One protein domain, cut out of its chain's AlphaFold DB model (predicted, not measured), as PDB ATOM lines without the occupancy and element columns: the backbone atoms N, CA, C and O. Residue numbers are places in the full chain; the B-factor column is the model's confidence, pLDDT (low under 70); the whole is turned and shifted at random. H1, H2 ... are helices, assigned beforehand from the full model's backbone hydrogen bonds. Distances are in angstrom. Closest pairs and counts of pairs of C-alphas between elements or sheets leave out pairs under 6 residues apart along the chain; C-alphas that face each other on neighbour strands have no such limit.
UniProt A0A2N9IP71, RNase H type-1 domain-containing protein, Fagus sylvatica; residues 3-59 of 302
ATOM      1  N   GLY A   3      34.468 -32.380  14.292       67.50
ATOM      2  CA  GLY A   3      34.283 -32.895  15.656       67.50
ATOM      3  C   GLY A   3      33.172 -33.948  15.748       67.50
ATOM      4  O   GLY A   3      32.443 -34.195  14.786       67.50
ATOM      5  N   ASP A   4      32.999 -34.561  16.924       68.81
ATOM      6  CA  ASP A   4      31.942 -35.562  17.165       68.81
ATOM      7  C   ASP A   4      30.514 -35.007  17.008       68.81
ATOM      8  O   ASP A   4      29.554 -35.768  16.859       68.81
ATOM      9  N   ASP A   5      30.355 -33.689  17.010       77.94
ATOM     10  CA  ASP A   5      29.106 -32.957  16.823       77.94
ATOM     11  C   ASP A   5      28.739 -32.719  15.344       77.94
ATOM     12  O   ASP A   5      27.741 -32.053  15.059       77.94
ATOM     13  N   MET A   6      29.501 -33.286  14.397       80.88
ATOM     14  CA  MET A   6      29.341 -33.070  12.952       80.88
ATOM     15  C   MET A   6      29.375 -31.587  12.566       80.88
ATOM     16  O   MET A   6      28.641 -31.140  11.681       80.88
ATOM     17  N   ARG A   7      30.249 -30.825  13.232       83.50
ATOM     18  CA  ARG A   7      30.569 -29.440  12.891       83.50
ATOM     19  C   ARG A   7      32.028 -29.320  12.472       83.50
ATOM     20  O   ARG A   7      32.914 -30.003  12.992       83.50
ATOM     21  N   TRP A   8      32.273 -28.429  11.516       85.38
ATOM     22  CA  TRP A   8      33.624 -28.056  11.124       85.38
ATOM     23  C   TRP A   8      34.308 -27.323  12.277       85.38
ATOM     24  O   TRP A   8      33.752 -26.372  12.823       85.38
ATOM     25  N   ASN A   9      35.528 -27.732  12.623       87.81
ATOM     26  CA  ASN A   9      36.401 -26.913  13.455       87.81
ATOM     27  C   ASN A   9      36.968 -25.789  12.576       87.81
ATOM     28  O   ASN A   9      37.982 -25.971  11.902       87.81
ATOM     29  N   THR A  10      36.262 -24.661  12.536       87.62
ATOM     30  CA  THR A  10      36.569 -23.525  11.658       87.62
ATOM     31  C   THR A  10      37.973 -22.987  11.898       87.62
ATOM     32  O   THR A  10      38.705 -22.775  10.937       87.62
ATOM     33  N   ASP A  11      38.384 -22.847  13.159       87.50
ATOM     34  CA  ASP A  11      39.698 -22.304  13.519       87.50
ATOM     35  C   ASP A  11      40.831 -23.193  12.997       87.50
ATOM     36  O   ASP A  11      41.805 -22.705  12.425       87.50
ATOM     37  N   LEU A  12      40.674 -24.513  13.123       89.50
ATOM     38  CA  LEU A  12      41.644 -25.478  12.616       89.50
ATOM     39  C   LEU A  12      41.693 -25.488  11.080       89.50
ATOM     40  O   LEU A  12      42.772 -25.589  10.502       89.50
ATOM     41  N   VAL A  13      40.544 -25.368  10.412       89.06
ATOM     42  CA  VAL A  13      40.479 -25.313   8.942       89.06
ATOM     43  C   VAL A  13      41.158 -24.038   8.422       89.06
ATOM     44  O   VAL A  13      41.966 -24.119   7.501       89.06
ATOM     45  N   HIS A  14      40.929 -22.888   9.061       89.56
ATOM     46  CA  HIS A  14      41.594 -21.627   8.715       89.56
ATOM     47  C   HIS A  14      43.111 -21.629   8.965       89.56
ATOM     48  O   HIS A  14      43.827 -20.879   8.307       89.56
ATOM     49  N   GLN A  15      43.614 -22.445   9.897       90.38
ATOM     50  CA  GLN A  15      45.053 -22.567  10.160       90.38
ATOM     51  C   GLN A  15      45.787 -23.462   9.155       90.38
ATOM     52  O   GLN A  15      46.986 -23.284   8.953       90.38
ATOM     53  N   ILE A  16      45.096 -24.443   8.567       91.81
ATOM     54  CA  ILE A  16      45.722 -25.477   7.729       91.81
ATOM     55  C   ILE A  16      45.626 -25.143   6.235       91.81
ATOM     56  O   ILE A  16      46.546 -25.472   5.489       91.81
ATOM     57  N   PHE A  17      44.540 -24.502   5.794       90.50
ATOM     58  CA  PHE A  17      44.236 -24.322   4.372       90.50
ATOM     59  C   PHE A  17      44.273 -22.863   3.926       90.50
ATOM     60  O   PHE A  17      44.101 -21.935   4.718       90.50
ATOM     61  N   LEU A  18      44.461 -22.656   2.621       89.12
ATOM     62  CA  LEU A  18      44.411 -21.330   2.015       89.12
ATOM     63  C   LEU A  18      42.974 -20.776   2.038       89.12
ATOM     64  O   LEU A  18      42.026 -21.554   1.952       89.12
ATOM     65  N   PRO A  19      42.768 -19.443   2.061       86.88
ATOM     66  CA  PRO A  19      41.431 -18.851   2.185       86.88
ATOM     67  C   PRO A  19      40.393 -19.393   1.185       86.88
ATOM     68  O   PRO A  19      39.268 -19.695   1.572       86.88
ATOM     69  N   HIS A  20      40.788 -19.601  -0.076       82.31
ATOM     70  CA  HIS A  20      39.904 -20.147  -1.111       82.31
ATOM     71  C   HIS A  20      39.544 -21.629  -0.889       82.31
ATOM     72  O   HIS A  20      38.450 -22.060  -1.234       82.31
ATOM     73  N   GLU A  21      40.440 -22.418  -0.294       83.56
ATOM     74  CA  GLU A  21      40.175 -23.816   0.061       83.56
ATOM     75  C   GLU A  21      39.254 -23.894   1.276       83.56
ATOM     76  O   GLU A  21      38.368 -24.742   1.320       83.56
ATOM     77  N   VAL A  22      39.421 -22.982   2.241       87.88
ATOM     78  CA  VAL A  22      38.557 -22.897   3.422       87.88
ATOM     79  C   VAL A  22      37.109 -22.628   3.021       87.88
ATOM     80  O   VAL A  22      36.212 -23.310   3.513       87.88
ATOM     81  N   GLU A  23      36.868 -21.696   2.093       87.38
ATOM     82  CA  GLU A  23      35.523 -21.427   1.564       87.38
ATOM     83  C   GLU A  23      34.885 -22.685   0.957       87.38
ATOM     84  O   GLU A  23      33.731 -23.009   1.247       87.38
ATOM     85  N   VAL A  24      35.656 -23.444   0.172       86.62
ATOM     86  CA  VAL A  24      35.187 -24.693  -0.441       86.62
ATOM     87  C   VAL A  24      34.927 -25.763   0.620       86.62
ATOM     88  O   VAL A  24      33.871 -26.392   0.594       86.62
ATOM     89  N   ILE A  25      35.830 -25.954   1.583       85.50
ATOM     90  CA  ILE A  25      35.691 -26.954   2.651       85.50
ATOM     91  C   ILE A  25      34.463 -26.657   3.519       85.50
ATOM     92  O   ILE A  25      33.658 -27.552   3.771       85.50
ATOM     93  N   LEU A  26      34.277 -25.400   3.936       86.31
ATOM     94  CA  LEU A  26      33.137 -24.993   4.760       86.31
ATOM     95  C   LEU A  26      31.802 -25.059   4.002       86.31
ATOM     96  O   LEU A  26      30.755 -25.182   4.638       86.31
ATOM     97  N   SER A  27      31.820 -25.044   2.663       86.56
ATOM     98  CA  SER A  27      30.621 -25.256   1.839       86.56
ATOM     99  C   SER A  27      30.135 -26.715   1.814       86.56
ATOM    100  O   SER A  27      28.998 -26.983   1.418       86.56
ATOM    101  N   ILE A  28      30.960 -27.673   2.257       85.12
ATOM    102  CA  ILE A  28      30.586 -29.087   2.315       85.12
ATOM    103  C   ILE A  28      29.661 -29.316   3.518       85.12
ATOM    104  O   ILE A  28      30.078 -29.270   4.678       85.12
ATOM    105  N   THR A  29      28.391 -29.618   3.239       82.69
ATOM    106  CA  THR A  29      27.396 -29.931   4.271       82.69
ATOM    107  C   THR A  29      27.707 -31.261   4.954       82.69
ATOM    108  O   THR A  29      27.658 -32.327   4.337       82.69
ATOM    109  N   LEU A  30      27.964 -31.210   6.260       82.12
ATOM    110  CA  LEU A  30      28.200 -32.395   7.081       82.12
ATOM    111  C   LEU A  30      26.884 -33.124   7.382       82.12
ATOM    112  O   LEU A  30      25.901 -32.538   7.837       82.12
ATOM    113  N   SER A  31      26.860 -34.433   7.137       79.56
ATOM    114  CA  SER A  31      25.679 -35.260   7.391       79.56
ATOM    115  C   SER A  31      25.579 -35.647   8.863       79.56
ATOM    116  O   SER A  31      26.413 -36.392   9.371       79.56
ATOM    117  N   GLN A  32      24.497 -35.260   9.543       78.38
ATOM    118  CA  GLN A  32      24.254 -35.672  10.935       78.38
ATOM    119  C   GLN A  32      24.127 -37.195  11.121       78.38
ATOM    120  O   GLN A  32      24.219 -37.692  12.239       78.38
ATOM    121  N   ARG A  33      23.947 -37.953  10.030       79.62
ATOM    122  CA  ARG A  33      23.859 -39.421  10.052       79.62
ATOM    123  C   ARG A  33      25.215 -40.118  10.218       79.62
ATOM    124  O   ARG A  33      25.227 -41.341  10.279       79.62
ATOM    125  N   LYS A  34      26.328 -39.370  10.265       77.56
ATOM    126  CA  LYS A  34      27.700 -39.888  10.447       77.56
ATOM    127  C   LYS A  34      28.025 -41.097   9.542       77.56
ATOM    128  O   LYS A  34      28.398 -42.156  10.049       77.56
ATOM    129  N   PRO A  35      27.837 -40.994   8.211       79.06
ATOM    130  CA  PRO A  35      28.253 -42.066   7.311       79.06
ATOM    131  C   PRO A  35      29.771 -42.278   7.403       79.06
ATOM    132  O   PRO A  35      30.508 -41.341   7.697       79.06
ATOM    133  N   LYS A  36      30.241 -43.504   7.144       79.25
ATOM    134  CA  LYS A  36      31.681 -43.773   7.034       79.25
ATOM    135  C   LYS A  36      32.258 -43.000   5.848       79.25
ATOM    136  O   LYS A  36      31.635 -42.974   4.786       79.25
ATOM    137  N   ASP A  37      33.446 -42.436   6.033       79.12
ATOM    138  CA  ASP A  37      34.156 -41.739   4.967       79.12
ATOM    139  C   ASP A  37      34.441 -42.683   3.798       79.12
ATOM    140  O   ASP A  37      34.845 -43.837   3.972       79.12
ATOM    141  N   VAL A  38      34.218 -42.174   2.590       77.06
ATOM    142  CA  VAL A  38      34.469 -42.884   1.339       77.06
ATOM    143  C   VAL A  38      35.166 -41.946   0.365       77.06
ATOM    144  O   VAL A  38      34.838 -40.764   0.275       77.06
ATOM    145  N   LEU A  39      36.135 -42.477  -0.378       79.62
ATOM    146  CA  LEU A  39      36.786 -41.740  -1.457       79.62
ATOM    147  C   LEU A  39      35.802 -41.581  -2.619       79.62
ATOM    148  O   LEU A  39      35.256 -42.568  -3.113       79.62
ATOM    149  N   ILE A  40      35.586 -40.339  -3.055       80.12
ATOM    150  CA  ILE A  40      34.657 -39.996  -4.135       80.12
ATOM    151  C   ILE A  40      35.450 -39.388  -5.291       80.12
ATOM    152  O   ILE A  40      36.149 -38.390  -5.134       80.12
ATOM    153  N   TRP A  41      35.324 -39.987  -6.472       84.56
ATOM    154  CA  TRP A  41      35.926 -39.490  -7.704       84.56
ATOM    155  C   TRP A  41      35.037 -38.444  -8.378       84.56
ATOM    156  O   TRP A  41      33.956 -38.764  -8.871       84.56
ATOM    157  N   SER A  42      35.515 -37.204  -8.469       78.94
ATOM    158  CA  SER A  42      34.781 -36.089  -9.085       78.94
ATOM    159  C   SER A  42      34.545 -36.258 -10.590       78.94
ATOM    160  O   SER A  42      33.588 -35.708 -11.131       78.94
ATOM    161  N   GLY A  43      35.365 -37.058 -11.280       73.94
ATOM    162  CA  GLY A  43      35.236 -37.281 -12.722       73.94
ATOM    163  C   GLY A  43      34.073 -38.191 -13.142       73.94
ATOM    164  O   GLY A  43      33.928 -38.468 -14.330       73.94
ATOM    165  N   THR A  44      33.237 -38.688 -12.219       80.75
ATOM    166  CA  THR A  44      31.963 -39.340 -12.575       80.75
ATOM    167  C   THR A  44      30.822 -38.900 -11.658       80.75
ATOM    168  O   THR A  44      31.000 -38.728 -10.458       80.75
ATOM    169  N   LYS A  45      29.595 -38.811 -12.195       76.75
ATOM    170  CA  LYS A  45      28.389 -38.461 -11.409       76.75
ATOM    171  C   LYS A  45      28.084 -39.443 -10.270       76.75
ATOM    172  O   LYS A  45      27.359 -39.099  -9.348       76.75
ATOM    173  N   LYS A  46      28.594 -40.675 -10.362       80.69
ATOM    174  CA  LYS A  46      28.426 -41.718  -9.340       80.69
ATOM    175  C   LYS A  46      29.554 -41.723  -8.304       80.69
ATOM    176  O   LYS A  46      29.505 -42.541  -7.395       80.69
ATOM    177  N   GLY A  47      30.576 -40.879  -8.453       81.56
ATOM    178  CA  GLY A  47      31.704 -40.848  -7.526       81.56
ATOM    179  C   GLY A  47      32.677 -42.022  -7.658       81.56
ATOM    180  O   GLY A  47      33.557 -42.172  -6.818       81.56
ATOM    181  N   VAL A  48      32.528 -42.875  -8.676       81.38
ATOM    182  CA  VAL A  48      33.336 -44.093  -8.839       81.38
ATOM    183  C   VAL A  48      34.559 -43.798  -9.703       81.38
ATOM    184  O   VAL A  48      34.437 -43.253 -10.808       81.38
ATOM    185  N   PHE A  49      35.735 -44.172  -9.198       79.19
ATOM    186  CA  PHE A  49      36.994 -44.083  -9.928       79.19
ATOM    187  C   PHE A  49      37.145 -45.242 -10.919       79.19
ATOM    188  O   PHE A  49      36.862 -46.394 -10.603       79.19
ATOM    189  N   SER A  50      37.650 -44.943 -12.115       78.19
ATOM    190  CA  SER A  50      38.124 -45.936 -13.078       78.19
ATOM    191  C   SER A  50      39.259 -45.332 -13.900       78.19
ATOM    192  O   SER A  50      39.288 -44.122 -14.127       78.19
ATOM    193  N   VAL A  51      40.155 -46.170 -14.425       72.56
ATOM    194  CA  VAL A  51      41.214 -45.714 -15.344       72.56
ATOM    195  C   VAL A  51      40.608 -44.985 -16.552       72.56
ATOM    196  O   VAL A  51      41.107 -43.943 -16.963       72.56
ATOM    197  N   LYS A  52      39.467 -45.468 -17.062       70.38
ATOM    198  CA  LYS A  52      38.727 -44.848 -18.172       70.38
ATOM    199  C   LYS A  52      38.203 -43.446 -17.833       70.38
ATOM    200  O   LYS A  52      38.288 -42.554 -18.673       70.38
ATOM    201  N   SER A  53      37.657 -43.238 -16.631       76.75
ATOM    202  CA  SER A  53      37.152 -41.923 -16.203       76.75
ATOM    203  C   SER A  53      38.276 -40.934 -15.894       76.75
ATOM    204  O   SER A  53      38.125 -39.756 -16.200       76.75
ATOM    205  N   ALA A  54      39.408 -41.400 -15.360       73.94
ATOM    206  CA  ALA A  54      40.606 -40.579 -15.192       73.94
ATOM    207  C   ALA A  54      41.208 -40.163 -16.541       73.94
ATOM    208  O   ALA A  54      41.488 -38.988 -16.756       73.94
ATOM    209  N   TYR A  55      41.315 -41.105 -17.485       70.50
ATOM    210  CA  TYR A  55      41.791 -40.834 -18.840       70.50
ATOM    211  C   TYR A  55      40.915 -39.805 -19.566       70.50
ATOM    212  O   TYR A  55      41.436 -38.852 -20.139       70.50
ATOM    213  N   ARG A  56      39.581 -39.943 -19.491       74.38
ATOM    214  CA  ARG A  56      38.662 -38.971 -20.102       74.38
ATOM    215  C   ARG A  56      38.800 -37.575 -19.489       74.38
ATOM    216  O   ARG A  56      38.833 -36.603 -20.226       74.38
ATOM    217  N   MET A  57      38.940 -37.478 -18.167       77.19
ATOM    218  CA  MET A  57      39.151 -36.194 -17.492       77.19
ATOM    219  C   MET A  57      40.456 -35.514 -17.933       77.19
ATOM    220  O   MET A  57      40.469 -34.307 -18.145       77.19
ATOM    221  N   LEU A  58      41.541 -36.276 -18.101       69.75
ATOM    222  CA  LEU A  58      42.820 -35.746 -18.585       69.75
ATOM    223  C   LEU A  58      42.743 -35.285 -20.046       69.75
ATOM    224  O   LEU A  58      43.289 -34.235 -20.377       69.75
ATOM    225  N   LEU A  59      42.024 -36.027 -20.894       70.62
ATOM    226  CA  LEU A  59      41.721 -35.595 -22.260       70.62
ATOM    227  C   LEU A  59      40.930 -34.278 -22.267       70.62
ATOM    228  O   LEU A  59      41.323 -33.332 -22.943       70.62
TER     229      LEU A  59
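Overview. This is residues 3 to 59 of the 302 residues of the protein "RNase H type-1 domain-containing protein" of Fagus sylvatica (UniProt A0A2N9IP71). Two short helices, H1 and H2, sit at one end and a third, H3, at the other, with a long winding stretch, residues 27 to 50, strung between them. The 57 printed residues are all helix in class, though only 24 lie in named elements, and there is no named strand. The whole is loose, with a radius of gyration of the C-alphas of 14.7 A, and flat, spanning 38 by 28 by 14 A.

Arrangement. Start at H1, residues 10 to 16, and pass the tight link to H2, residues 19 to 26. They only just touch, with 3 pairs of C-alphas within 8 A, the closest being His 14 and Val 22 at 6.2 A. They run opposite ways at a steep tilt of 46 degrees. H3, residues 51 to 59, is apart from both. In H1, H2 and H3 every O i to N i+4 pair is within hydrogen-bond range.

Along the chain. Find C-alpha 10 at (36.569, -23.525, 11.658); H1 runs 10.2 A from there. H2 covers 10.6 A. H3 runs 12.3 A to C-alpha 59 at (41.721, -35.595, -22.260).

Size, cuts and confidence. The farthest C-alphas, Asp 5 and Leu 59, are 41.2 A apart. The link from H2 to H3 is long, and the printed part has no cut. Look for pLDDT under 70 at residues 3, 4 and 58.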